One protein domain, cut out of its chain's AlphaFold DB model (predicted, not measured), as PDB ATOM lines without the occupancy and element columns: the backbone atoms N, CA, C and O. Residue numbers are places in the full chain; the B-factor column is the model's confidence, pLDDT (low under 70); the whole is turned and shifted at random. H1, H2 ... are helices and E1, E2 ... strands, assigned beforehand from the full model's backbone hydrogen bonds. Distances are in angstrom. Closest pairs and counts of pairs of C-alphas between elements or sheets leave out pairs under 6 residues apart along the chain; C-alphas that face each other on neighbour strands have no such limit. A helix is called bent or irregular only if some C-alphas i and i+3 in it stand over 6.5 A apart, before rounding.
ATOM      1  N   HIS A   5     -47.386 -56.940  -0.805       78.19
ATOM      2  CA  HIS A   5     -47.870 -55.620  -0.408       78.19
ATOM      3  C   HIS A   5     -47.245 -55.191   0.921       78.19
ATOM      4  O   HIS A   5     -47.151 -55.987   1.852       78.19
ATOM      5  N   ILE A   6     -46.760 -53.951   0.976       85.38
ATOM      6  CA  ILE A   6     -46.194 -53.329   2.175       85.38
ATOM      7  C   ILE A   6     -47.061 -52.120   2.521       85.38
ATOM      8  O   ILE A   6     -47.167 -51.173   1.732       85.38
ATOM      9  N   ASP A   7     -47.665 -52.162   3.704       87.44
ATOM     10  CA  ASP A   7     -48.493 -51.082   4.224       87.44
ATOM     11  C   ASP A   7     -47.681 -49.872   4.698       87.44
ATOM     12  O   ASP A   7     -46.481 -49.944   4.974       87.44
ATOM     13  N   LEU A   8     -48.372 -48.734   4.784       87.88
ATOM     14  CA  LEU A   8     -47.807 -47.489   5.281       87.88
ATOM     15  C   LEU A   8     -47.710 -47.536   6.812       87.88
ATOM     16  O   LEU A   8     -48.718 -47.703   7.494       87.88
ATOM     17  N   ASP A   9     -46.513 -47.319   7.352       90.75
ATOM     18  CA  ASP A   9     -46.286 -47.152   8.792       90.75
ATOM     19  C   ASP A   9     -46.621 -45.703   9.201       90.75
ATOM     20  O   ASP A   9     -45.741 -44.849   9.349       90.75
ATOM     21  N   GLU A  10     -47.922 -45.393   9.299       87.44
ATOM     22  CA  GLU A  10     -48.446 -44.036   9.553       87.44
ATOM     23  C   GLU A  10     -47.800 -43.306  10.756       87.44
ATOM     24  O   GLU A  10     -47.515 -42.108  10.626       87.44
ATOM     25  N   PRO A  11     -47.492 -43.965  11.896       89.19
ATOM     26  CA  PRO A  11     -46.793 -43.330  13.017       89.19
ATOM     27  C   PRO A  11     -45.432 -42.711  12.666       89.19
ATOM     28  O   PRO A  11     -45.029 -41.737  13.301       89.19
ATOM     29  N   LYS A  12     -44.725 -43.240  11.658       89.44
ATOM     30  CA  LYS A  12     -43.425 -42.715  11.198       89.44
ATOM     31  C   LYS A  12     -43.541 -41.676  10.082       89.44
ATOM     32  O   LYS A  12     -42.539 -41.081   9.697       89.44
ATOM     33  N   CYS A  13     -44.741 -41.474   9.552       92.38
ATOM     34  CA  CYS A  13     -44.996 -40.563   8.445       92.38
ATOM     35  C   CYS A  13     -45.218 -39.136   8.940       92.38
ATOM     36  O   CYS A  13     -45.665 -38.932  10.066       92.38
ATOM     37  N   SER A  14     -44.989 -38.157   8.073       93.31
ATOM     38  CA  SER A  14     -45.438 -36.776   8.276       93.31
ATOM     39  C   SER A  14     -46.878 -36.609   7.802       93.31
ATOM     40  O   SER A  14     -47.327 -37.346   6.921       93.31
ATOM     41  N   GLU A  15     -47.602 -35.625   8.342       92.94
ATOM     42  CA  GLU A  15     -48.980 -35.337   7.937       92.94
ATOM     43  C   GLU A  15     -49.198 -33.854   7.619       92.94
ATOM     44  O   GLU A  15     -48.997 -32.970   8.457       92.94
ATOM     45  N   TYR A  16     -49.683 -33.599   6.403       92.69
ATOM     46  CA  TYR A  16     -49.852 -32.268   5.839       92.69
ATOM     47  C   TYR A  16     -51.306 -31.968   5.487       92.69
ATOM     48  O   TYR A  16     -51.908 -32.668   4.675       92.69
ATOM     49  N   GLY A  17     -51.854 -30.892   6.049       91.06
ATOM     50  CA  GLY A  17     -53.216 -30.433   5.793       91.06
ATOM     51  C   GLY A  17     -53.264 -29.461   4.619       91.06
ATOM     52  O   GLY A  17     -52.521 -28.482   4.591       91.06
ATOM     53  N   TYR A  18     -54.150 -29.710   3.657       89.69
ATOM     54  CA  TYR A  18     -54.432 -28.816   2.537       89.69
ATOM     55  C   TYR A  18     -55.707 -28.028   2.793       89.69
ATOM     56  O   TYR A  18     -56.774 -28.612   2.981       89.69
ATOM     57  N   GLY A  19     -55.619 -26.704   2.683       86.94
ATOM     58  CA  GLY A  19     -56.764 -25.802   2.775       86.94
ATOM     59  C   GLY A  19     -56.830 -24.848   1.587       86.94
ATOM     60  O   GLY A  19     -55.817 -24.293   1.159       86.94
ATOM     61  N   ARG A  20     -58.026 -24.611   1.034       83.88
ATOM     62  CA  ARG A  20     -58.202 -23.494   0.088       83.88
ATOM     63  C   ARG A  20     -58.106 -22.170   0.833       83.88
ATOM     64  O   ARG A  20     -58.802 -21.971   1.826       83.88
ATOM     65  N   ARG A  21     -57.328 -21.228   0.296       83.62
ATOM     66  CA  ARG A  21     -57.211 -19.892   0.888       83.62
ATOM     67  C   ARG A  21     -58.531 -19.123   0.791       83.62
ATOM     68  O   ARG A  21     -58.932 -18.698  -0.296       83.62
ATOM     69  N   PHE A  22     -59.184 -18.918   1.932       69.44
ATOM     70  CA  PHE A  22     -60.435 -18.165   2.034       69.44
ATOM     71  C   PHE A  22     -60.227 -16.659   1.783       69.44
ATOM     72  O   PHE A  22     -59.133 -16.131   1.979       69.44
ATOM     73  N   GLY A  23     -61.265 -15.960   1.311       65.94
ATOM     74  CA  GLY A  23     -61.245 -14.499   1.118       65.94
ATOM     75  C   GLY A  23     -60.416 -14.000  -0.071       65.94
ATOM     76  O   GLY A  23     -60.349 -12.799  -0.319       65.94
ATOM     77  N   THR A  24     -59.810 -14.902  -0.846       62.88
ATOM     78  CA  THR A  24     -59.106 -14.548  -2.078       62.88
ATOM     79  C   THR A  24     -59.830 -15.158  -3.276       62.88
ATOM     80  O   THR A  24     -60.065 -16.361  -3.314       62.88
ATOM     81  N   ASN A  25     -60.097 -14.379  -4.330       60.47
ATOM     82  CA  ASN A  25     -60.531 -14.926  -5.632       60.47
ATOM     83  C   ASN A  25     -59.420 -15.751  -6.326       60.47
ATOM     84  O   ASN A  25     -59.502 -16.088  -7.509       60.47
ATOM     85  N   SER A  26     -58.327 -16.042  -5.616       64.56
ATOM     86  CA  SER A  26     -57.193 -16.790  -6.123       64.56
ATOM     87  C   SER A  26     -57.333 -18.274  -5.808       64.56
ATOM     88  O   SER A  26     -57.619 -18.671  -4.687       64.56
ATOM     89  N   LYS A  27     -57.085 -19.111  -6.820       82.12
ATOM     90  CA  LYS A  27     -57.030 -20.574  -6.701       82.12
ATOM     91  C   LYS A  27     -55.711 -20.979  -6.026       82.12
ATOM     92  O   LYS A  27     -54.795 -21.451  -6.704       82.12
ATOM     93  N   ILE A  28     -55.597 -20.684  -4.730       88.12
ATOM     94  CA  ILE A  28     -54.438 -20.989  -3.885       88.12
ATOM     95  C   ILE A  28     -54.821 -22.073  -2.883       88.12
ATOM     96  O   ILE A  28     -55.868 -21.987  -2.238       88.12
ATOM     97  N   TRP A  29     -53.947 -23.065  -2.773       89.12
ATOM     98  CA  TRP A  29     -53.981 -24.076  -1.727       89.12
ATOM     99  C   TRP A  29     -52.831 -23.823  -0.770       89.12
ATOM    100  O   TRP A  29     -51.681 -23.792  -1.200       89.12
ATOM    101  N   ASP A  30     -53.152 -23.607   0.494       90.94
ATOM    102  CA  ASP A  30     -52.185 -23.574   1.577       90.94
ATOM    103  C   ASP A  30     -51.966 -24.991   2.108       90.94
ATOM    104  O   ASP A  30     -52.892 -25.805   2.130       90.94
ATOM    105  N   VAL A  31     -50.724 -25.271   2.490       92.00
ATOM    106  CA  VAL A  31     -50.274 -26.538   3.053       92.00
ATOM    107  C   VAL A  31     -49.703 -26.266   4.426       92.00
ATOM    108  O   VAL A  31     -48.836 -25.404   4.602       92.00
ATOM    109  N   TYR A  32     -50.171 -27.046   5.381       91.25
ATOM    110  CA  TYR A  32     -49.884 -26.873   6.787       91.25
ATOM    111  C   TYR A  32     -49.320 -28.145   7.394       91.25
ATOM    112  O   TYR A  32     -49.723 -29.242   7.018       91.25
ATOM    113  N   ASP A  33     -48.440 -27.990   8.376       89.44
ATOM    114  CA  ASP A  33     -48.084 -29.090   9.265       89.44
ATOM    115  C   ASP A  33     -49.215 -29.301  10.275       89.44
ATOM    116  O   ASP A  33     -49.530 -28.408  11.070       89.44
ATOM    117  N   THR A  34     -49.846 -30.471  10.235       87.31
ATOM    118  CA  THR A  34     -50.928 -30.819  11.172       87.31
ATOM    119  C   THR A  34     -50.410 -31.158  12.567       87.31
ATOM    120  O   THR A  34     -51.171 -31.099  13.527       87.31
ATOM    121  N   ARG A  35     -49.113 -31.459  12.698       83.62
ATOM    122  CA  ARG A  35     -48.463 -31.847  13.955       83.62
ATOM    123  C   ARG A  35     -47.685 -30.706  14.609       83.62
ATOM    124  O   ARG A  35     -47.151 -30.889  15.702       83.62
ATOM    125  N   ALA A  36     -47.625 -29.532  13.980       79.19
ATOM    126  CA  ALA A  36     -47.019 -28.350  14.584       79.19
ATOM    127  C   ALA A  36     -47.769 -27.900  15.852       79.19
ATOM    128  O   ALA A  36     -48.972 -28.115  16.017       79.19
ATOM    129  N   SER A  37     -47.053 -27.234  16.763       65.94
ATOM    130  CA  SER A  37     -47.636 -26.675  17.987       65.94
ATOM    131  C   SER A  37     -48.775 -25.706  17.650       65.94
ATOM    132  O   SER A  37     -48.558 -24.749  16.910       65.94
ATOM    133  N   ASN A  38     -49.957 -25.922  18.237       69.44
ATOM    134  CA  ASN A  38     -51.202 -25.180  17.978       69.44
ATOM    135  C   ASN A  38     -51.880 -25.449  16.616       69.44
ATOM    136  O   ASN A  38     -52.767 -24.690  16.220       69.44
ATOM    137  N   SER A  39     -51.523 -26.530  15.915       72.12
ATOM    138  CA  SER A  39     -52.276 -27.002  14.747       72.12
ATOM    139  C   SER A  39     -53.500 -27.824  15.151       72.12
ATOM    140  O   SER A  39     -53.442 -28.664  16.048       72.12
ATOM    141  N   GLY A  40     -54.627 -27.582  14.475       74.50
ATOM    142  CA  GLY A  40     -55.802 -28.450  14.546       74.50
ATOM    143  C   GLY A  40     -55.707 -29.636  13.574       74.50
ATOM    144  O   GLY A  40     -54.709 -29.774  12.864       74.50
ATOM    145  N   PRO A  41     -56.776 -30.449  13.449       74.50
ATOM    146  CA  PRO A  41     -56.801 -31.649  12.598       74.50
ATOM    147  C   PRO A  41     -56.503 -31.411  11.108       74.50
ATOM    148  O   PRO A  41     -56.195 -32.348  10.385       74.50
ATOM    149  N   THR A  42     -56.613 -30.171  10.627       72.38
ATOM    150  CA  THR A  42     -56.331 -29.776   9.235       72.38
ATOM    151  C   THR A  42     -55.213 -28.735   9.138       72.38
ATOM    152  O   THR A  42     -55.088 -28.055   8.121       72.38
ATOM    153  N   GLY A  43     -54.426 -28.572  10.206       71.06
ATOM    154  CA  GLY A  43     -53.460 -27.487  10.356       71.06
ATOM    155  C   GLY A  43     -54.052 -26.221  11.001       71.06
ATOM    156  O   GLY A  43     -55.222 -26.199  11.394       71.06
ATOM    157  N   PRO A  44     -53.242 -25.162  11.154       71.75
ATOM    158  CA  PRO A  44     -53.663 -23.872  11.672       71.75
ATOM    159  C   PRO A  44     -54.561 -23.133  10.669       71.75
ATOM    160  O   PRO A  44     -54.523 -23.355   9.461       71.75
ATOM    161  N   THR A  45     -55.375 -22.209  11.177       67.81
ATOM    162  CA  THR A  45     -56.331 -21.426  10.373       67.81
ATOM    163  C   THR A  45     -55.722 -20.165   9.760       67.81
ATOM    164  O   THR A  45     -56.304 -19.565   8.855       67.81
ATOM    165  N   SER A  46     -54.551 -19.740  10.238       79.25
ATOM    166  CA  SER A  46     -53.879 -18.528   9.779       79.25
ATOM    167  C   SER A  46     -52.984 -18.807   8.565       79.25
ATOM    168  O   SER A  46     -52.184 -19.739   8.525       79.25
ATOM    169  N   GLN A  47     -53.075 -17.943   7.551       77.69
ATOM    170  CA  GLN A  47     -52.250 -18.019   6.338       77.69
ATOM    171  C   GLN A  47     -50.746 -17.860   6.628       77.69
ATOM    172  O   GLN A  47     -49.902 -18.316   5.852       77.69
ATOM    173  N   LYS A  48     -50.382 -17.159   7.707       82.12
ATOM    174  CA  LYS A  48     -48.972 -16.904   8.035       82.12
ATOM    175  C   LYS A  48     -48.228 -18.191   8.382       82.12
ATOM    176  O   LYS A  48     -47.044 -18.276   8.081       82.12
ATOM    177  N   ASP A  49     -48.960 -19.180   8.878       86.31
ATOM    178  CA  ASP A  49     -48.441 -20.462   9.356       86.31
ATOM    179  C   ASP A  49     -48.400 -21.528   8.245       86.31
ATOM    180  O   ASP A  49     -48.055 -22.684   8.475       86.31
ATOM    181  N   SER A  50     -48.745 -21.135   7.015       88.94
ATOM    182  CA  SER A  50     -48.621 -21.961   5.815       88.94
ATOM    183  C   SER A  50     -47.151 -22.296   5.558       88.94
ATOM    184  O   SER A  50     -46.341 -21.392   5.312       88.94
ATOM    185  N   LEU A  51     -46.816 -23.591   5.591       91.25
ATOM    186  CA  LEU A  51     -45.492 -24.101   5.230       91.25
ATOM    187  C   LEU A  51     -45.229 -23.898   3.741       91.25
ATOM    188  O   LEU A  51     -44.164 -23.427   3.340       91.25
ATOM    189  N   PHE A  52     -46.231 -24.221   2.926       91.62
ATOM    190  CA  PHE A  52     -46.181 -24.043   1.488       91.62
ATOM    191  C   PHE A  52     -47.507 -23.533   0.956       91.62
ATOM    192  O   PHE A  52     -48.566 -23.880   1.464       91.62
ATOM    193  N   TRP A  53     -47.474 -22.785  -0.143       91.94
ATOM    194  CA  TRP A  53     -48.695 -22.457  -0.873       91.94
ATOM    195  C   TRP A  53     -48.538 -22.714  -2.363       91.94
ATOM    196  O   TRP A  53     -47.546 -22.345  -2.991       91.94
ATOM    197  N   LEU A  54     -49.551 -23.351  -2.938       90.44
ATOM    198  CA  LEU A  54     -49.609 -23.749  -4.332       90.44
ATOM    199  C   LEU A  54     -50.590 -22.818  -5.036       90.44
ATOM    200  O   LEU A  54     -51.805 -22.877  -4.840       90.44
ATOM    201  N   ARG A  55     -50.055 -21.915  -5.855       89.31
ATOM    202  CA  ARG A  55     -50.830 -20.928  -6.609       89.31
ATOM    203  C   ARG A  55     -51.033 -21.410  -8.032       89.31
ATOM    204  O   ARG A  55     -50.070 -21.578  -8.778       89.31
ATOM    205  N   ARG A  56     -52.292 -21.544  -8.446       86.38
ATOM    206  CA  ARG A  56     -52.618 -21.873  -9.836       86.38
ATOM    207  C   ARG A  56     -52.238 -20.737 -10.789       86.38
ATOM    208  O   ARG A  56     -52.515 -19.564 -10.525       86.38
ATOM    209  N   SER A  57     -51.674 -21.100 -11.934       82.81
ATOM    210  CA  SER A  57     -51.470 -20.207 -13.069       82.81
ATOM    211  C   SER A  57     -52.808 -19.697 -13.610       82.81
ATOM    212  O   SER A  57     -53.787 -20.442 -13.721       82.81
ATOM    213  N   ARG A  58     -52.844 -18.409 -13.969       81.31
ATOM    214  CA  ARG A  58     -53.973 -17.806 -14.694       81.31
ATOM    215  C   ARG A  58     -53.925 -18.116 -16.191       81.31
ATOM    216  O   ARG A  58     -54.976 -18.210 -16.805       81.31
ATOM    217  N   ALA A  59     -52.724 -18.295 -16.742       78.50
ATOM    218  CA  ALA A  59     -52.506 -18.502 -18.171       78.50
ATOM    219  C   ALA A  59     -52.730 -19.957 -18.607       78.50
ATOM    220  O   ALA A  59     -53.154 -20.207 -19.726       78.50
ATOM    221  N   VAL A  60     -52.448 -20.925 -17.726       74.75
ATOM    222  CA  VAL A  60     -52.516 -22.353 -18.067       74.75
ATOM    223  C   VAL A  60     -53.331 -23.107 -17.024       74.75
ATOM    224  O   VAL A  60     -52.987 -23.162 -15.840       74.75
ATOM    225  N   LYS A  61     -54.433 -23.712 -17.470       73.31
ATOM    226  CA  LYS A  61     -55.290 -24.574 -16.649       73.31
ATOM    227  C   LYS A  61     -54.494 -25.814 -16.223       73.31
ATOM    228  O   LYS A  61     -53.884 -26.479 -17.051       73.31
ATOM    229  N   GLY A  62     -54.449 -26.073 -14.915       72.25
ATOM    230  CA  GLY A  62     -53.689 -27.188 -14.338       72.25
ATOM    231  C   GLY A  62     -52.222 -26.908 -14.027       72.25
ATOM    232  O   GLY A  62     -51.587 -27.747 -13.402       72.25
ATOM    233  N   ALA A  63     -51.688 -25.738 -14.389       80.94
ATOM    234  CA  ALA A  63     -50.352 -25.340 -13.962       80.94
ATOM    235  C   ALA A  63     -50.393 -24.622 -12.610       80.94
ATOM    236  O   ALA A  63     -51.284 -23.805 -12.361       80.94
ATOM    237  N   TYR A  64     -49.410 -24.885 -11.764       86.00
ATOM    238  CA  TYR A  64     -49.281 -24.327 -10.425       86.00
ATOM    239  C   TYR A  64     -47.818 -24.019 -10.120       86.00
ATOM    240  O   TYR A  64     -46.904 -24.648 -10.649       86.00
ATOM    241  N   LYS A  65     -47.613 -23.045  -9.239       88.31
ATOM    242  CA  LYS A  65     -46.323 -22.746  -8.622       88.31
ATOM    243  C   LYS A  65     -46.446 -22.970  -7.123       88.31
ATOM    244  O   LYS A  65     -47.365 -22.425  -6.509       88.31
ATOM    245  N   MET A  66     -45.552 -23.773  -6.568       89.06
ATOM    246  CA  MET A  66     -45.393 -23.999  -5.140       89.06
ATOM    247  C   MET A  66     -44.359 -23.021  -4.600       89.06
ATOM    248  O   MET A  66     -43.302 -22.822  -5.196       89.06
ATOM    249  N   TYR A  67     -44.664 -22.432  -3.459       89.62
ATOM    250  CA  TYR A  67     -43.792 -21.520  -2.734       89.62
ATOM    251  C   TYR A  67     -43.632 -22.028  -1.307       89.62
ATOM    252  O   TYR A  67     -44.548 -22.671  -0.797       89.62
ATOM    253  N   SER A  68     -42.505 -21.717  -0.675       89.44
ATOM    254  CA  SER A  68     -42.188 -22.125   0.697       89.44
ATOM    255  C   SER A  68     -42.117 -20.916   1.624       89.44
ATOM    256  O   SER A  68     -41.683 -19.835   1.220       89.44
ATOM    257  N   SER A  69     -42.527 -21.089   2.879       88.50
ATOM    258  CA  SER A  69     -42.324 -20.087   3.929       88.50
ATOM    259  C   SER A  69     -40.846 -19.847   4.245       88.50
ATOM    260  O   SER A  69     -40.501 -18.739   4.647       88.50
ATOM    261  N   GLN A  70     -39.979 -20.835   3.999       85.31
ATOM    262  CA  GLN A  70     -38.552 -20.788   4.336       85.31
ATOM    263  C   GLN A  70     -37.740 -19.822   3.464       85.31
ATOM    264  O   GLN A  70     -36.707 -19.331   3.905       85.31
ATOM    265  N   ILE A  71     -38.200 -19.534   2.244       81.81
ATOM    266  CA  ILE A  71     -37.492 -18.676   1.277       81.81
ATOM    267  C   ILE A  71     -38.333 -17.461   0.864       81.81
ATOM    268  O   ILE A  71     -38.377 -17.049  -0.297       81.81
ATOM    269  N   ARG A  72     -39.075 -16.886   1.815       83.88
ATOM    270  CA  ARG A  72     -39.879 -15.691   1.540       83.88
ATOM    271  C   ARG A  72     -38.991 -14.487   1.258       83.88
ATOM    272  O   ARG A  72     -38.082 -14.188   2.020       83.88
ATOM    273  N   GLY A  73     -39.313 -13.775   0.181       81.44
ATOM    274  CA  GLY A  73     -38.618 -12.552  -0.210       81.44
ATOM    275  C   GLY A  73     -37.149 -12.732  -0.599       81.44
ATOM    276  O   GLY A  73     -36.406 -11.759  -0.561       81.44
ATOM    277  N   THR A  74     -36.714 -13.944  -0.959       80.88
ATOM    278  CA  THR A  74     -35.324 -14.208  -1.372       80.88
ATOM    279  C   THR A  74     -35.041 -13.856  -2.833       80.88
ATOM    280  O   THR A  74     -33.902 -13.985  -3.274       80.88
ATOM    281  N   GLY A  75     -36.058 -13.458  -3.601       77.81
ATOM    282  CA  GLY A  75     -35.888 -13.058  -4.992       77.81
ATOM    283  C   GLY A  75     -35.083 -11.769  -5.145       77.81
ATOM    284  O   GLY A  75     -34.937 -10.977  -4.214       77.81
ATOM    285  N   SER A  76     -34.594 -11.540  -6.361       77.75
ATOM    286  CA  SER A  76     -33.715 -10.414  -6.712       77.75
ATOM    287  C   SER A  76     -34.259  -9.021  -6.348       77.75
ATOM    288  O   SER A  76     -33.485  -8.081  -6.185       77.75
ATOM    289  N   LYS A  77     -35.581  -8.874  -6.213       82.38
ATOM    290  CA  LYS A  77     -36.292  -7.643  -5.834       82.38
ATOM    291  C   LYS A  77     -37.120  -7.823  -4.552       82.38
ATOM    292  O   LYS A  77     -38.061  -7.063  -4.322       82.38
ATOM    293  N   GLY A  78     -36.802  -8.821  -3.727       81.00
ATOM    294  CA  GLY A  78     -37.549  -9.143  -2.509       81.00
ATOM    295  C   GLY A  78     -38.854  -9.907  -2.761       81.00
ATOM    296  O   GLY A  78     -39.729  -9.959  -1.896       81.00
ATOM    297  N   GLU A  79     -39.033 -10.482  -3.952       84.56
ATOM    298  CA  GLU A  79     -40.188 -11.302  -4.298       84.56
ATOM    299  C   GLU A  79     -40.094 -12.727  -3.739       84.56
ATOM    300  O   GLU A  79     -39.019 -13.269  -3.486       84.56
ATOM    301  N   ASN A  80     -41.254 -13.369  -3.577       85.62
ATOM    302  CA  ASN A  80     -41.303 -14.797  -3.288       85.62
ATOM    303  C   ASN A  80     -40.984 -15.594  -4.552       85.62
ATOM    304  O   ASN A  80     -41.691 -15.489  -5.561       85.62
ATOM    305  N   GLU A  81     -39.981 -16.452  -4.452       83.38
ATOM    306  CA  GLU A  81     -39.572 -17.363  -5.508       83.38
ATOM    307  C   GLU A  81     -40.253 -18.732  -5.358       83.38
ATOM    308  O   GLU A  81     -40.425 -19.219  -4.237       83.38
ATOM    309  N   PRO A  82     -40.698 -19.369  -6.456       86.25
ATOM    310  CA  PRO A  82     -41.248 -20.713  -6.376       86.25
ATOM    311  C   PRO A  82     -40.149 -21.741  -6.069       86.25
ATOM    312  O   PRO A  82     -39.071 -21.703  -6.660       86.25
ATOM    313  N   VAL A  83     -40.453 -22.693  -5.187       84.44
ATOM    314  CA  VAL A  83     -39.612 -23.881  -4.930       84.44
ATOM    315  C   VAL A  83     -39.943 -25.025  -5.876       84.44
ATOM    316  O   VAL A  83     -39.123 -25.910  -6.097       84.44
ATOM    317  N   ALA A  84     -41.146 -25.004  -6.448       81.62
ATOM    318  CA  ALA A  84     -41.521 -25.924  -7.496       81.62
ATOM    319  C   ALA A  84     -42.531 -25.290  -8.454       81.62
ATOM    320  O   ALA A  84     -43.320 -24.414  -8.085       81.62
ATOM    321  N   ALA A  85     -42.552 -25.755  -9.692       83.06
ATOM    322  CA  ALA A  85     -43.635 -25.511 -10.628       83.06
ATOM    323  C   ALA A  85     -44.132 -26.856 -11.127       83.06
ATOM    324  O   ALA A  85     -43.340 -27.738 -11.408       83.06
ATOM    325  N   TYR A  86     -45.433 -27.044 -11.263       79.69
ATOM    326  CA  TYR A  86     -45.926 -28.264 -11.882       79.69
ATOM    327  C   TYR A  86     -47.065 -27.976 -12.828       79.69
ATOM    328  O   TYR A  86     -47.772 -26.969 -12.721       79.69
ATOM    329  N   ARG A  87     -47.235 -28.885 -13.776       75.88
ATOM    330  CA  ARG A  87     -48.322 -28.869 -14.734       75.88
ATOM    331  C   ARG A  87     -49.035 -30.203 -14.670       75.88
ATOM    332  O   ARG A  87     -48.465 -31.226 -15.038       75.88
ATOM    333  N   ALA A  88     -50.289 -30.145 -14.238       69.12
ATOM    334  CA  ALA A  88     -51.224 -31.226 -14.458       69.12
ATOM    335  C   ALA A  88     -51.378 -31.448 -15.972       69.12
ATOM    336  O   ALA A  88     -51.480 -30.451 -16.706       69.12
ATOM    337  N   TRP A  89     -51.395 -32.694 -16.453       59.47
ATOM    338  CA  TRP A  89     -51.790 -33.001 -17.832       59.47
ATOM    339  C   TRP A  89     -52.446 -34.380 -17.978       59.47
ATOM    340  O   TRP A  89     -52.139 -35.315 -17.248       59.47
ATOM    341  N   LEU A  90     -53.357 -34.501 -18.954       56.22
ATOM    342  CA  LEU A  90     -54.212 -35.677 -19.205       56.22
ATOM    343  C   LEU A  90     -53.455 -37.005 -19.376       56.22
ATOM    344  O   LEU A  90     -54.058 -38.065 -19.256       56.22
ATOM    345  N   ARG A  91     -52.161 -36.962 -19.716       53.97
ATOM    346  CA  ARG A  91     -51.325 -38.149 -19.974       53.97
ATOM    347  C   ARG A  91     -50.101 -38.246 -19.059       53.97
ATOM    348  O   ARG A  91     -49.201 -39.031 -19.341       53.97
ATOM    349  N   GLY A  92     -50.058 -37.440 -18.002       56.34
ATOM    350  CA  GLY A  92     -48.945 -37.371 -17.062       56.34
ATOM    351  C   GLY A  92     -48.636 -35.941 -16.664       56.34
ATOM    352  O   GLY A  92     -48.823 -35.015 -17.438       56.34
ATOM    353  N   ASN A  93     -48.165 -35.762 -15.447       66.12
ATOM    354  CA  ASN A  93     -47.780 -34.483 -14.901       66.12
ATOM    355  C   ASN A  93     -46.295 -34.239 -15.090       66.12
ATOM    356  O   ASN A  93     -45.489 -35.162 -15.188       66.12
ATOM    357  N   VAL A  94     -45.923 -32.968 -15.085       60.31
ATOM    358  CA  VAL A  94     -44.516 -32.602 -15.027       60.31
ATOM    359  C   VAL A  94     -44.303 -31.680 -13.846       60.31
ATOM    360  O   VAL A  94     -45.028 -30.694 -13.699       60.31
ATOM    361  N   LEU A  95     -43.344 -32.032 -12.997       66.56
ATOM    362  CA  LEU A  95     -42.943 -31.286 -11.819       66.56
ATOM    363  C   LEU A  95     -41.519 -30.773 -12.026       66.56
ATOM    364  O   LEU A  95     -40.626 -31.509 -12.410       66.56
ATOM    365  N   LEU A  96     -41.329 -29.497 -11.760       65.88
ATOM    366  CA  LEU A  96     -40.065 -28.791 -11.742       65.88
ATOM    367  C   LEU A  96     -39.756 -28.461 -10.291       65.88
ATOM    368  O   LEU A  96     -40.542 -27.726  -9.696       65.88
ATOM    369  N   THR A  97     -38.665 -28.959  -9.721       67.62
ATOM    370  CA  THR A  97     -38.277 -28.650  -8.330       67.62
ATOM    371  C   THR A  97     -36.936 -27.950  -8.271       67.62
ATOM    372  O   THR A  97     -36.037 -28.209  -9.067       67.62
ATOM    373  N   ARG A  98     -36.820 -27.027  -7.317       69.38
ATOM    374  CA  ARG A  98     -35.611 -26.255  -7.045       69.38
ATOM    375  C   ARG A  98     -34.785 -27.030  -6.035       69.38
ATOM    376  O   ARG A  98     -35.313 -27.397  -4.986       69.38
ATOM    377  N   ALA A  99     -33.498 -27.222  -6.295       61.75
ATOM    378  CA  ALA A  99     -32.596 -27.610  -5.219       61.75
ATOM    379  C   ALA A  99     -32.451 -26.431  -4.230       61.75
ATOM    380  O   ALA A  99     -32.428 -25.280  -4.672       61.75
ATOM    381  N   PRO A 100     -32.328 -26.663  -2.907       56.47
ATOM    382  CA  PRO A 100     -32.377 -25.598  -1.895       56.47
ATOM    383  C   PRO A 100     -31.440 -24.404  -2.148       56.47
ATOM    384  O   PRO A 100     -31.757 -23.284  -1.762       56.47
ATOM    385  N   GLN A 101     -30.317 -24.640  -2.832       60.41
ATOM    386  CA  GLN A 101     -29.238 -23.672  -3.058       60.41
ATOM    387  C   GLN A 101     -29.194 -23.097  -4.486       60.41
ATOM    388  O   GLN A 101     -28.328 -22.290  -4.804       60.41
ATOM    389  N   VAL A 102     -30.083 -23.544  -5.367       61.12
ATOM    390  CA  VAL A 102     -30.003 -23.327  -6.821       61.12
ATOM    391  C   VAL A 102     -31.038 -22.285  -7.223       61.12
ATOM    392  O   VAL A 102     -32.081 -22.233  -6.590       61.12
ATOM    393  N   THR A 103     -30.792 -21.409  -8.195       62.19
ATOM    394  CA  THR A 103     -31.754 -20.332  -8.517       62.19
ATOM    395  C   THR A 103     -33.026 -20.875  -9.186       62.19
ATOM    396  O   THR A 103     -33.047 -21.982  -9.716       62.19
ATOM    397  N   VAL A 104     -34.128 -20.110  -9.200       60.88
ATOM    398  CA  VAL A 104     -35.384 -20.536  -9.869       60.88
ATOM    399  C   VAL A 104     -35.196 -20.808 -11.365       60.88
ATOM    400  O   VAL A 104     -35.936 -21.599 -11.946       60.88
ATOM    401  N   ALA A 105     -34.228 -20.150 -12.006       58.31
ATOM    402  CA  ALA A 105     -33.921 -20.379 -13.415       58.31
ATOM    403  C   ALA A 105     -33.433 -21.815 -13.693       58.31
ATOM    404  O   ALA A 105     -33.504 -22.272 -14.829       58.31
ATOM    405  N   GLU A 106     -32.997 -22.528 -12.655       56.53
ATOM    406  CA  GLU A 106     -32.320 -23.824 -12.720       56.53
ATOM    407  C   GLU A 106     -33.181 -24.954 -12.115       56.53
ATOM    408  O   GLU A 106     -32.663 -25.955 -11.627       56.53
ATOM    409  N   LEU A 107     -34.513 -24.804 -12.120       62.97
ATOM    410  CA  LEU A 107     -35.428 -25.890 -11.750       62.97
ATOM    411  C   LEU A 107     -35.184 -27.133 -12.628       62.97
ATOM    412  O   LEU A 107     -35.204 -27.039 -13.857       62.97
ATOM    413  N   GLU A 108     -35.050 -28.307 -12.010       53.84
ATOM    414  CA  GLU A 108     -34.887 -29.575 -12.731       53.84
ATOM    415  C   GLU A 108     -36.235 -30.221 -13.060       53.84
ATOM    416  O   GLU A 108     -37.193 -30.105 -12.294       53.84
ATOM    417  N   TRP A 109     -36.315 -30.917 -14.199       58.06
ATOM    418  CA  TRP A 109     -37.529 -31.600 -14.651       58.06
ATOM    419  C   TRP A 109     -37.643 -33.014 -14.069       58.06
ATOM    420  O   TRP A 109     -36.854 -33.900 -14.390       58.06
ATOM    421  N   HIS A 110     -38.717 -33.259 -13.322       59.91
ATOM    422  CA  HIS A 110     -39.190 -34.584 -12.938       59.91
ATOM    423  C   HIS A 110     -40.507 -34.892 -13.661       59.91
ATOM    424  O   HIS A 110     -41.539 -34.245 -13.450       59.91
ATOM    425  N   THR A 111     -40.486 -35.903 -14.525       55.12
ATOM    426  CA  THR A 111     -41.711 -36.430 -15.135       55.12
ATOM    427  C   THR A 111     -42.463 -37.255 -14.097       55.12
ATOM    428  O   THR A 111     -41.908 -38.180 -13.514       55.12
ATOM    429  N   LEU A 112     -43.730 -36.918 -13.867       57.91
ATOM    430  CA  LEU A 112     -44.648 -37.656 -13.006       57.91
ATOM    431  C   LEU A 112     -45.722 -38.279 -13.902       57.91
ATOM    432  O   LEU A 112     -46.761 -37.671 -14.147       57.91
ATOM    433  N   SER A 113     -45.483 -39.461 -14.470       48.03
ATOM    434  CA  SER A 113     -46.444 -40.059 -15.403       48.03
ATOM    435  C   SER A 113     -47.680 -40.595 -14.676       48.03
ATOM    436  O   SER A 113     -47.588 -41.336 -13.704       48.03
ATOM    437  N   HIS A 114     -48.865 -40.232 -15.168       50.00
ATOM    438  CA  HIS A 114     -50.154 -40.766 -14.725       50.00
ATOM    439  C   HIS A 114     -50.682 -41.654 -15.840       50.00
ATOM    440  O   HIS A 114     -51.641 -41.312 -16.535       50.00
ATOM    441  N   LYS A 115     -49.992 -42.757 -16.105       43.19
ATOM    442  CA  LYS A 115     -50.445 -43.703 -17.115       43.19
ATOM    443  C   LYS A 115     -51.203 -44.832 -16.445       43.19
ATOM    444  O   LYS A 115     -50.649 -45.562 -15.632       43.19
ATOM    445  N   VAL A 116     -52.474 -44.965 -16.828       45.38
ATOM    446  CA  VAL A 116     -53.307 -46.123 -16.483       45.38
ATOM    447  C   VAL A 116     -52.672 -47.408 -17.022       45.38
ATOM    448  O   VAL A 116     -52.759 -48.424 -16.351       45.38
ATOM    449  N   GLU A 117     -51.913 -47.357 -18.122       43.28
ATOM    450  CA  GLU A 117     -51.050 -48.459 -18.558       43.28
ATOM    451  C   GLU A 117     -49.772 -47.932 -19.246       43.28
ATOM    452  O   GLU A 117     -49.817 -46.969 -20.015       43.28
ATOM    453  N   ALA A 118     -48.651 -48.610 -18.963       36.19
ATOM    454  CA  ALA A 118     -47.262 -48.417 -19.417       36.19
ATOM    455  C   ALA A 118     -46.336 -47.488 -18.585       36.19
ATOM    456  O   ALA A 118     -46.293 -46.273 -18.783       36.19
ATOM    457  N   LEU A 119     -45.523 -48.170 -17.757       49.81
ATOM    458  CA  LEU A 119     -44.163 -47.861 -17.266       49.81
ATOM    459  C   LEU A 119     -43.953 -46.553 -16.477       49.81
ATOM    460  O   LEU A 119     -43.554 -45.542 -17.048       49.81
ATOM    461  N   ASP A 120     -44.132 -46.631 -15.148       49.84
ATOM    462  CA  ASP A 120     -43.451 -45.777 -14.156       49.84
ATOM    463  C   ASP A 120     -43.430 -46.437 -12.749       49.84
ATOM    464  O   ASP A 120     -44.212 -47.356 -12.488       49.84
ATOM    465  N   SER A 121     -42.540 -45.991 -11.846       53.38
ATOM    466  CA  SER A 121     -42.297 -46.614 -10.512       53.38
ATOM    467  C   SER A 121     -43.307 -46.238  -9.416       53.38
ATOM    468  O   SER A 121     -43.187 -46.715  -8.287       53.38
ATOM    469  N   TYR A 122     -44.288 -45.381  -9.707       56.31
ATOM    470  CA  TYR A 122     -45.301 -44.939  -8.745       56.31
ATOM    471  C   TYR A 122     -46.706 -45.204  -9.280       56.31
ATOM    472  O   TYR A 122     -46.997 -44.961 -10.451       56.31
ATOM    473  N   ARG A 123     -47.590 -45.704  -8.419       61.03
ATOM    474  CA  ARG A 123     -48.990 -45.994  -8.735       61.03
ATOM    475  C   ARG A 123     -49.910 -45.396  -7.694       61.03
ATOM    476  O   ARG A 123     -49.519 -45.154  -6.561       61.03
ATOM    477  N   LEU A 124     -51.155 -45.183  -8.079       62.56
ATOM    478  CA  LEU A 124     -52.178 -44.709  -7.163       62.56
ATOM    479  C   LEU A 124     -53.310 -45.691  -7.142       62.56
ATOM    480  O   LEU A 124     -53.704 -46.219  -8.184       62.56
ATOM    481  N   PHE A 125     -53.898 -45.824  -5.970       59.84
ATOM    482  CA  PHE A 125     -55.049 -46.677  -5.797       59.84
ATOM    483  C   PHE A 125     -56.067 -45.978  -4.922       59.84
ATOM    484  O   PHE A 125     -55.736 -45.307  -3.946       59.84
ATOM    485  N   THR A 126     -57.327 -46.121  -5.309       54.44
ATOM    486  CA  THR A 126     -58.445 -45.877  -4.407       54.44
ATOM    487  C   THR A 126     -58.974 -47.242  -4.013       54.44
ATOM    488  O   THR A 126     -59.354 -48.028  -4.877       54.44
ATOM    489  N   LEU A 127     -58.952 -47.525  -2.722       57.22
ATOM    490  CA  LEU A 127     -59.538 -48.710  -2.117       57.22
ATOM    491  C   LEU A 127     -60.691 -48.269  -1.209       57.22
ATOM    492  O   LEU A 127     -60.904 -47.072  -0.995       57.22
ATOM    493  N   ALA A 128     -61.460 -49.229  -0.698       47.69
ATOM    494  CA  ALA A 128     -62.603 -48.938   0.170       47.69
ATOM    495  C   ALA A 128     -62.206 -48.155   1.440       47.69
ATOM    496  O   ALA A 128     -63.014 -47.403   1.976       47.69
ATOM    497  N   ASP A 129     -60.960 -48.305   1.888       56.53
ATOM    498  CA  ASP A 129     -60.379 -47.713   3.094       56.53
ATOM    499  C   ASP A 129     -59.598 -46.410   2.846       56.53
ATOM    500  O   ASP A 129     -59.207 -45.739   3.804       56.53
ATOM    501  N   GLY A 130     -59.365 -46.005   1.591       64.31
ATOM    502  CA  GLY A 130     -58.634 -44.767   1.335       64.31
ATOM    503  C   GLY A 130     -58.106 -44.559  -0.078       64.31
ATOM    504  O   GLY A 130     -58.353 -45.318  -1.013       64.31
ATOM    505  N   LYS A 131     -57.366 -43.460  -0.226       76.88
ATOM    506  CA  LYS A 131     -56.650 -43.070  -1.444       76.88
ATOM    507  C   LYS A 131     -55.159 -43.114  -1.141       76.88
ATOM    508  O   LYS A 131     -54.732 -42.502  -0.166       76.88
ATOM    509  N   PHE A 132     -54.381 -43.818  -1.951       76.50
ATOM    510  CA  PHE A 132     -52.986 -44.143  -1.655       76.50
ATOM    511  C   PHE A 132     -52.058 -43.810  -2.821       76.50
ATOM    512  O   PHE A 132     -52.461 -43.872  -3.985       76.50
ATOM    513  N   LEU A 133     -50.805 -43.508  -2.484       76.94
ATOM    514  CA  LEU A 133     -49.661 -43.494  -3.390       76.94
ATOM    515  C   LEU A 133     -48.772 -44.691  -3.047       76.94
ATOM    516  O   LEU A 133     -48.346 -44.845  -1.903       76.94
ATOM    517  N   GLU A 134     -48.485 -45.518  -4.042       76.69
ATOM    518  CA  GLU A 134     -47.645 -46.704  -3.943       76.69
ATOM    519  C   GLU A 134     -46.376 -46.536  -4.778       76.69
ATOM    520  O   GLU A 134     -46.417 -46.028  -5.898       76.69
ATOM    521  N   LYS A 135     -45.249 -47.000  -4.249       77.19
ATOM    522  CA  LYS A 135     -44.006 -47.225  -4.978       77.19
ATOM    523  C   LYS A 135     -43.961 -48.687  -5.400       77.19
ATOM    524  O   LYS A 135     -44.177 -49.575  -4.579       77.19
ATOM    525  N   VAL A 136     -43.692 -48.941  -6.674       75.75
ATOM    526  CA  VAL A 136     -43.687 -50.289  -7.246       75.75
ATOM    527  C   VAL A 136     -42.278 -50.666  -7.675       75.75
ATOM    528  O   VAL A 136     -41.614 -49.909  -8.383       75.75
ATOM    529  N   LYS A 137     -41.828 -51.845  -7.246       79.38
ATOM    530  CA  LYS A 137     -40.561 -52.470  -7.650       79.38
ATOM    531  C   LYS A 137     -40.861 -53.735  -8.457       79.38
ATOM    532  O   LYS A 137     -41.868 -54.388  -8.196       79.38
ATOM    533  N   ASN A 138     -39.985 -54.067  -9.410       73.25
ATOM    534  CA  ASN A 138     -40.108 -55.229 -10.308       73.25
ATOM    535  C   ASN A 138     -41.454 -55.280 -11.050       73.25
ATOM    536  O   ASN A 138     -42.152 -56.291 -11.091       73.25
ATOM    537  N   LEU A 139     -41.858 -54.133 -11.595       67.00
ATOM    538  CA  LEU A 139     -43.154 -53.989 -12.237       67.00
ATOM    539  C   LEU A 139     -43.295 -54.931 -13.442       67.00
ATOM    540  O   LEU A 139     -42.492 -54.869 -14.368       67.00
ATOM    541  N   GLY A 140     -44.362 -55.734 -13.467       66.81
ATOM    542  CA  GLY A 140     -44.627 -56.695 -14.549       66.81
ATOM    543  C   GLY A 140     -44.105 -58.109 -14.284       66.81
ATOM    544  O   GLY A 140     -44.522 -59.045 -14.967       66.81
ATOM    545  N   GLU A 141     -43.289 -58.299 -13.248       73.31
ATOM    546  CA  GLU A 141     -42.886 -59.619 -12.775       73.31
ATOM    547  C   GLU A 141     -43.871 -60.105 -11.706       73.31
ATOM    548  O   GLU A 141     -43.760 -59.774 -10.530       73.31
ATOM    549  N   LYS A 142     -44.868 -60.907 -12.104       68.69
ATOM    550  CA  LYS A 142     -45.958 -61.352 -11.206       68.69
ATOM    551  C   LYS A 142     -45.485 -61.977  -9.887       68.69
ATOM    552  O   LYS A 142     -46.217 -61.899  -8.905       68.69
ATOM    553  N   GLU A 143     -44.322 -62.621  -9.879       74.06
ATOM    554  CA  GLU A 143     -43.793 -63.328  -8.708       74.06
ATOM    555  C   GLU A 143     -42.877 -62.467  -7.828       74.06
ATOM    556  O   GLU A 143     -42.639 -62.825  -6.678       74.06
ATOM    557  N   SER A 144     -42.396 -61.325  -8.328       79.31
ATOM    558  CA  SER A 144     -41.435 -60.462  -7.628       79.31
ATOM    559  C   SER A 144     -41.902 -59.004  -7.501       79.31
ATOM    560  O   SER A 144     -41.192 -58.192  -6.901       79.31
ATOM    561  N   GLU A 145     -43.079 -58.660  -8.042       80.12
ATOM    562  CA  GLU A 145     -43.667 -57.325  -7.940       80.12
ATOM    563  C   GLU A 145     -43.948 -56.993  -6.469       80.12
ATOM    564  O   GLU A 145     -44.759 -57.642  -5.797       80.12
ATOM    565  N   VAL A 146     -43.292 -55.936  -5.987       80.31
ATOM    566  CA  VAL A 146     -43.492 -55.391  -4.643       80.31
ATOM    567  C   VAL A 146     -44.183 -54.046  -4.765       80.31
ATOM    568  O   VAL A 146     -43.688 -53.147  -5.452       80.31
ATOM    569  N   ARG A 147     -45.309 -53.893  -4.069       80.81
ATOM    570  CA  ARG A 147     -46.045 -52.632  -3.961       80.81
ATOM    571  C   ARG A 147     -45.971 -52.119  -2.540       80.81
ATOM    572  O   ARG A 147     -46.385 -52.796  -1.606       80.81
ATOM    573  N   GLU A 148     -45.443 -50.920  -2.387       85.38
ATOM    574  CA  GLU A 148     -45.204 -50.300  -1.095       85.38
ATOM    575  C   GLU A 148     -45.999 -49.004  -0.996       85.38
ATOM    576  O   GLU A 148     -45.760 -48.075  -1.765       85.38
ATOM    577  N   ARG A 149     -46.945 -48.918  -0.057       86.75
ATOM    578  CA  ARG A 149     -47.667 -47.669   0.212       86.75
ATOM    579  C   ARG A 149     -46.705 -46.662   0.838       86.75
ATOM    580  O   ARG A 149     -46.094 -46.929   1.867       86.75
ATOM    581  N   ILE A 150     -46.584 -45.500   0.205       87.06
ATOM    582  CA  ILE A 150     -45.693 -44.410   0.633       87.06
ATOM    583  C   ILE A 150     -46.450 -43.135   1.010       87.06
ATOM    584  O   ILE A 150     -45.881 -42.261   1.658       87.06
ATOM    585  N   ALA A 151     -47.723 -43.018   0.621       86.38
ATOM    586  CA  ALA A 151     -48.593 -41.957   1.106       86.38
ATOM    587  C   ALA A 151     -50.067 -42.376   1.122       86.38
ATOM    588  O   ALA A 151     -50.490 -43.259   0.369       86.38
ATOM    589  N   LYS A 152     -50.858 -41.690   1.947       88.06
ATOM    590  CA  LYS A 152     -52.304 -41.853   2.099       88.06
ATOM    591  C   LYS A 152     -52.974 -40.485   2.151       88.06
ATOM    592  O   LYS A 152     -52.466 -39.560   2.778       88.06
ATOM    593  N   VAL A 153     -54.129 -40.365   1.510       85.31
ATOM    594  CA  VAL A 153     -54.975 -39.174   1.563       85.31
ATOM    595  C   VAL A 153     -56.216 -39.431   2.399       85.31
ATOM    596  O   VAL A 153     -56.973 -40.370   2.146       85.31
ATOM    597  N   VAL A 154     -56.443 -38.532   3.354       85.62
ATOM    598  CA  VAL A 154     -57.631 -38.485   4.206       85.62
ATOM    599  C   VAL A 154     -58.449 -37.259   3.817       85.62
ATOM    600  O   VAL A 154     -57.947 -36.138   3.801       85.62
ATOM    601  N   ILE A 155     -59.714 -37.457   3.453       79.88
ATOM    602  CA  ILE A 155     -60.584 -36.356   3.025       79.88
ATOM    603  C   ILE A 155     -61.017 -35.550   4.250       79.88
ATOM    604  O   ILE A 155     -61.624 -36.099   5.166       79.88
ATOM    605  N   ALA A 156     -60.769 -34.240   4.233       75.12
ATOM    606  CA  ALA A 156     -61.115 -33.320   5.312       75.12
ATOM    607  C   ALA A 156     -62.326 -32.455   4.915       75.12
ATOM    608  O   ALA A 156     -62.249 -31.225   4.833       75.12
ATOM    609  N   GLY A 157     -63.447 -33.123   4.613       69.25
ATOM    610  CA  GLY A 157     -64.705 -32.487   4.210       69.25
ATOM    611  C   GLY A 157     -64.566 -31.548   3.001       69.25
ATOM    612  O   GLY A 157     -63.814 -31.813   2.068       69.25
ATOM    613  N   ASN A 158     -65.297 -30.428   3.015       64.44
ATOM    614  CA  ASN A 158     -65.306 -29.453   1.911       64.44
ATOM    615  C   ASN A 158     -64.105 -28.487   1.914       64.44
ATOM    616  O   ASN A 158     -63.923 -27.721   0.963       64.44
ATOM    617  N   SER A 159     -63.301 -28.488   2.978       66.62
ATOM    618  CA  SER A 159     -62.177 -27.562   3.181       66.62
ATOM    619  C   SER A 159     -60.881 -28.012   2.504       66.62
ATOM    620  O   SER A 159     -60.053 -27.163   2.165       66.62
ATOM    621  N   GLY A 160     -60.732 -29.315   2.239       81.12
ATOM    622  CA  GLY A 160     -59.559 -29.887   1.585       81.12
ATOM    623  C   GLY A 160     -59.302 -31.337   1.989       81.12
ATOM    624  O   GLY A 160     -60.226 -32.150   2.017       81.12
ATOM    625  N   PHE A 161     -58.042 -31.674   2.248       87.06
ATOM    626  CA  PHE A 161     -57.607 -33.040   2.548       87.06
ATOM    627  C   PHE A 161     -56.290 -33.040   3.325       87.06
ATOM    628  O   PHE A 161     -55.533 -32.078   3.241       87.06
ATOM    629  N   ASN A 162     -55.994 -34.135   4.017       90.31
ATOM    630  CA  ASN A 162     -54.692 -34.373   4.622       90.31
ATOM    631  C   ASN A 162     -53.913 -35.393   3.787       90.31
ATOM    632  O   ASN A 162     -54.486 -36.354   3.267       90.31
ATOM    633  N   LEU A 163     -52.607 -35.181   3.668       91.12
ATOM    634  CA  LEU A 163     -51.652 -36.117   3.094       91.12
ATOM    635  C   LEU A 163     -50.759 -36.655   4.209       91.12
ATOM    636  O   LEU A 163     -49.977 -35.901   4.780       91.12
ATOM    637  N   ILE A 164     -50.833 -37.956   4.456       92.56
ATOM    638  CA  ILE A 164     -49.888 -38.690   5.297       92.56
ATOM    639  C   ILE A 164     -48.828 -39.280   4.366       92.56
ATOM    640  O   ILE A 164     -49.192 -39.958   3.405       92.56
ATOM    641  N   VAL A 165     -47.541 -39.017   4.594       92.06
ATOM    642  CA  VAL A 165     -46.459 -39.422   3.679       92.06
ATOM    643  C   VAL A 165     -45.185 -39.841   4.411       92.06
ATOM    644  O   VAL A 165     -44.757 -39.196   5.368       92.06
ATOM    645  N   ASP A 166     -44.553 -40.902   3.911       92.31
ATOM    646  CA  ASP A 166     -43.213 -41.325   4.312       92.31
ATOM    647  C   ASP A 166     -42.147 -40.590   3.479       92.31
ATOM    648  O   ASP A 166     -41.807 -40.982   2.357       92.31
ATOM    649  N   GLU A 167     -41.612 -39.501   4.033       87.62
ATOM    650  CA  GLU A 167     -40.611 -38.652   3.370       87.62
ATOM    651  C   GLU A 167     -39.247 -39.333   3.177       87.62
ATOM    652  O   GLU A 167     -38.430 -38.856   2.388       87.62
ATOM    653  N   SER A 168     -38.993 -40.474   3.832       88.00
ATOM    654  CA  SER A 168     -37.778 -41.259   3.572       88.00
ATOM    655  C   SER A 168     -37.826 -41.970   2.214       88.00
ATOM    656  O   SER A 168     -36.790 -42.348   1.663       88.00
ATOM    657  N   LYS A 169     -39.030 -42.140   1.646       83.38
ATOM    658  CA  LYS A 169     -39.268 -42.895   0.406       83.38
ATOM    659  C   LYS A 169     -39.558 -42.011  -0.801       83.38
ATOM    660  O   LYS A 169     -39.388 -42.480  -1.935       83.38
ATOM    661  N   ILE A 170     -39.987 -40.768  -0.566       79.88
ATOM    662  CA  ILE A 170     -40.295 -39.760  -1.582       79.88
ATOM    663  C   ILE A 170     -39.979 -38.349  -1.055       79.88
ATOM    664  O   ILE A 170     -40.375 -38.021   0.062       79.88
ATOM    665  N   PRO A 171     -39.329 -37.477  -1.847       82.56
ATOM    666  CA  PRO A 171     -39.140 -36.084  -1.455       82.56
ATOM    667  C   PRO A 171     -40.476 -35.384  -1.189       82.56
ATOM    668  O   PRO A 171     -41.422 -35.495  -1.978       82.56
ATOM    669  N   ARG A 172     -40.541 -34.624  -0.096       85.62
ATOM    670  CA  ARG A 172     -41.759 -33.959   0.377       85.62
ATOM    671  C   ARG A 172     -42.424 -33.101  -0.692       85.62
ATOM    672  O   ARG A 172     -43.622 -33.215  -0.915       85.62
ATOM    673  N   GLU A 173     -41.665 -32.259  -1.380       82.06
ATOM    674  CA  GLU A 173     -42.175 -31.338  -2.398       82.06
ATOM    675  C   GLU A 173     -42.812 -32.102  -3.570       82.06
ATOM    676  O   GLU A 173     -43.851 -31.686  -4.095       82.06
ATOM    677  N   ILE A 174     -42.238 -33.262  -3.925       79.44
ATOM    678  CA  ILE A 174     -42.799 -34.166  -4.931       79.44
ATOM    679  C   ILE A 174     -44.116 -34.743  -4.429       79.44
ATOM    680  O   ILE A 174     -45.122 -34.637  -5.133       79.44
ATOM    681  N   ALA A 175     -44.148 -35.295  -3.215       83.31
ATOM    682  CA  ALA A 175     -45.369 -35.847  -2.634       83.31
ATOM    683  C   ALA A 175     -46.491 -34.801  -2.539       83.31
ATOM    684  O   ALA A 175     -47.629 -35.075  -2.925       83.31
ATOM    685  N   LEU A 176     -46.160 -33.578  -2.115       86.69
ATOM    686  CA  LEU A 176     -47.122 -32.494  -1.957       86.69
ATOM    687  C   LEU A 176     -47.699 -32.010  -3.302       86.69
ATOM    688  O   LEU A 176     -48.911 -31.802  -3.437       86.69
ATOM    689  N   CYS A 177     -46.859 -31.833  -4.325       79.94
ATOM    690  CA  CYS A 177     -47.335 -31.448  -5.657       79.94
ATOM    691  C   CYS A 177     -48.181 -32.557  -6.293       79.94
ATOM    692  O   CYS A 177     -49.232 -32.287  -6.884       79.94
ATOM    693  N   THR A 178     -47.740 -33.804  -6.120       77.44
ATOM    694  CA  THR A 178     -48.427 -35.011  -6.584       77.44
ATOM    695  C   THR A 178     -49.827 -35.078  -5.981       77.44
ATOM    696  O   THR A 178     -50.818 -35.095  -6.715       77.44
ATOM    697  N   ALA A 179     -49.934 -34.990  -4.652       81.25
ATOM    698  CA  ALA A 179     -51.205 -35.063  -3.945       81.25
ATOM    699  C   ALA A 179     -52.188 -33.959  -4.360       81.25
ATOM    700  O   ALA A 179     -53.352 -34.253  -4.629       81.25
ATOM    701  N   LEU A 180     -51.736 -32.701  -4.493       80.81
ATOM    702  CA  LEU A 180     -52.624 -31.622  -4.937       80.81
ATOM    703  C   LEU A 180     -53.105 -31.828  -6.373       80.81
ATOM    704  O   LEU A 180     -54.265 -31.546  -6.682       80.81
ATOM    705  N   CYS A 181     -52.236 -32.298  -7.269       74.81
ATOM    706  CA  CYS A 181     -52.667 -32.555  -8.632       74.81
ATOM    707  C   CYS A 181     -53.775 -33.605  -8.674       74.81
ATOM    708  O   CYS A 181     -54.793 -33.389  -9.331       74.81
ATOM    709  N   PHE A 182     -53.608 -34.704  -7.942       72.50
ATOM    710  CA  PHE A 182     -54.627 -35.744  -7.867       72.50
ATOM    711  C   PHE A 182     -55.889 -35.291  -7.181       72.50
ATOM    712  O   PHE A 182     -56.977 -35.630  -7.638       72.50
ATOM    713  N   TRP A 183     -55.765 -34.480  -6.137       76.81
ATOM    714  CA  TRP A 183     -56.911 -33.862  -5.505       76.81
ATOM    715  C   TRP A 183     -57.759 -33.088  -6.507       76.81
ATOM    716  O   TRP A 183     -58.963 -33.308  -6.612       76.81
ATOM    717  N   VAL A 184     -57.130 -32.217  -7.292       72.12
ATOM    718  CA  VAL A 184     -57.851 -31.354  -8.231       72.12
ATOM    719  C   VAL A 184     -58.336 -32.123  -9.471       72.12
ATOM    720  O   VAL A 184     -59.361 -31.747 -10.039       72.12
ATOM    721  N   ASP A 185     -57.627 -33.168  -9.904       64.94
ATOM    722  CA  ASP A 185     -57.956 -33.917 -11.121       64.94
ATOM    723  C   ASP A 185     -58.918 -35.095 -10.882       64.94
ATOM    724  O   ASP A 185     -59.895 -35.254 -11.609       64.94
ATOM    725  N   GLN A 186     -58.686 -35.903  -9.846       61.56
ATOM    726  CA  GLN A 186     -59.351 -37.201  -9.674       61.56
ATOM    727  C   GLN A 186     -60.070 -37.325  -8.327       61.56
ATOM    728  O   GLN A 186     -61.254 -37.661  -8.287       61.56
ATOM    729  N   TRP A 187     -59.393 -37.021  -7.217       62.31
ATOM    730  CA  TRP A 187     -59.855 -37.374  -5.872       62.31
ATOM    731  C   TRP A 187     -60.964 -36.482  -5.303       62.31
ATOM    732  O   TRP A 187     -61.717 -36.961  -4.460       62.31
TER     733      TRP A 187
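Overview. This is residues 5 to 187 of the 199 residues of an uncharacterized protein of Pichia kudriavzevii (UniProt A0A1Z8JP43). What is the main picture? One long sheet of eleven strands curls like part of a barrel round a single helix, H1, and stays open between its edge strands E7 and E8. What is it made of? The printed part has 183 residues, with strands E1 to E11 in turn and then H1; the order across the sheet is E7, E6, E5, E4, E3, E2, E1, E11, E10, E9, E8, all antiparallel. The class is mostly strand, though under half of the residues are in named elements. How is the whole shaped? It is compact, with a radius of gyration of the C-alphas of 16.6 A, and elongated, spanning 56 by 36 by 29 A.

Along the chain. Where are the strands? E1 is residues 14 to 20, starting at C-alpha 14 (-45.438, -36.776, 8.276), E2 28 to 33, E3 52 to 56, E4 63 to 68, E5 82 to 87, E6 93 to 97 and E7 108 to 112. E8 is residues 122 to 127, E9 130 to 137 with 21.6 A, E10 146 to 156 with 29.9 A, and E11 160 to 165. Where is the helix? H1, residues 172 to 187, measures 19.4 A and ends at C-alpha 187 (-59.855, -37.374, -5.872). It has a kink of 26 degrees near residue 181 and is only just irregular: C-alphas 184 and 187 are 6.8 A apart.

Arrangement. How are the strands joined? E1 to E7 form one meander, each strand the antiparallel neighbour of the one before, and E8 to E11 another. Antiparallel neighbours E1 and E11 join them, at 162 degrees between directions, with N 16 and O 163 2.8 A apart, within hydrogen-bond range. In the hairpin of E9 and E10, N 148 and O 135 are within that range at 2.9 A. How does H1 stand to the sheet? H1 is on one face of it, in two layers, a sheet and a helix. Its closest C-alphas to E11 are Ala 179 and Leu 163, 7.1 A, and to E6 Ile 174 and Leu 95, 7.5 A. Are H1's backbone pairs in range? In H1, 11 of 12 O i to N i+4 pairs are within hydrogen-bond range.

Size, cuts and confidence. How far does it reach? The two C-alphas farthest apart, those of Lys 77 and Glu 143, are 56.3 A apart, and the printed part has no cut. Which links are long? Those from E2 to E3, 18 residues, and from E4 to E5, 13 residues. Do the sheet's edges meet? E7 and E8 are only just apart, at 8.5 A. Where is confidence low? The mean pLDDT of the printed part is 75.5, and 60 residues are under 70, among them residues 88 to 130.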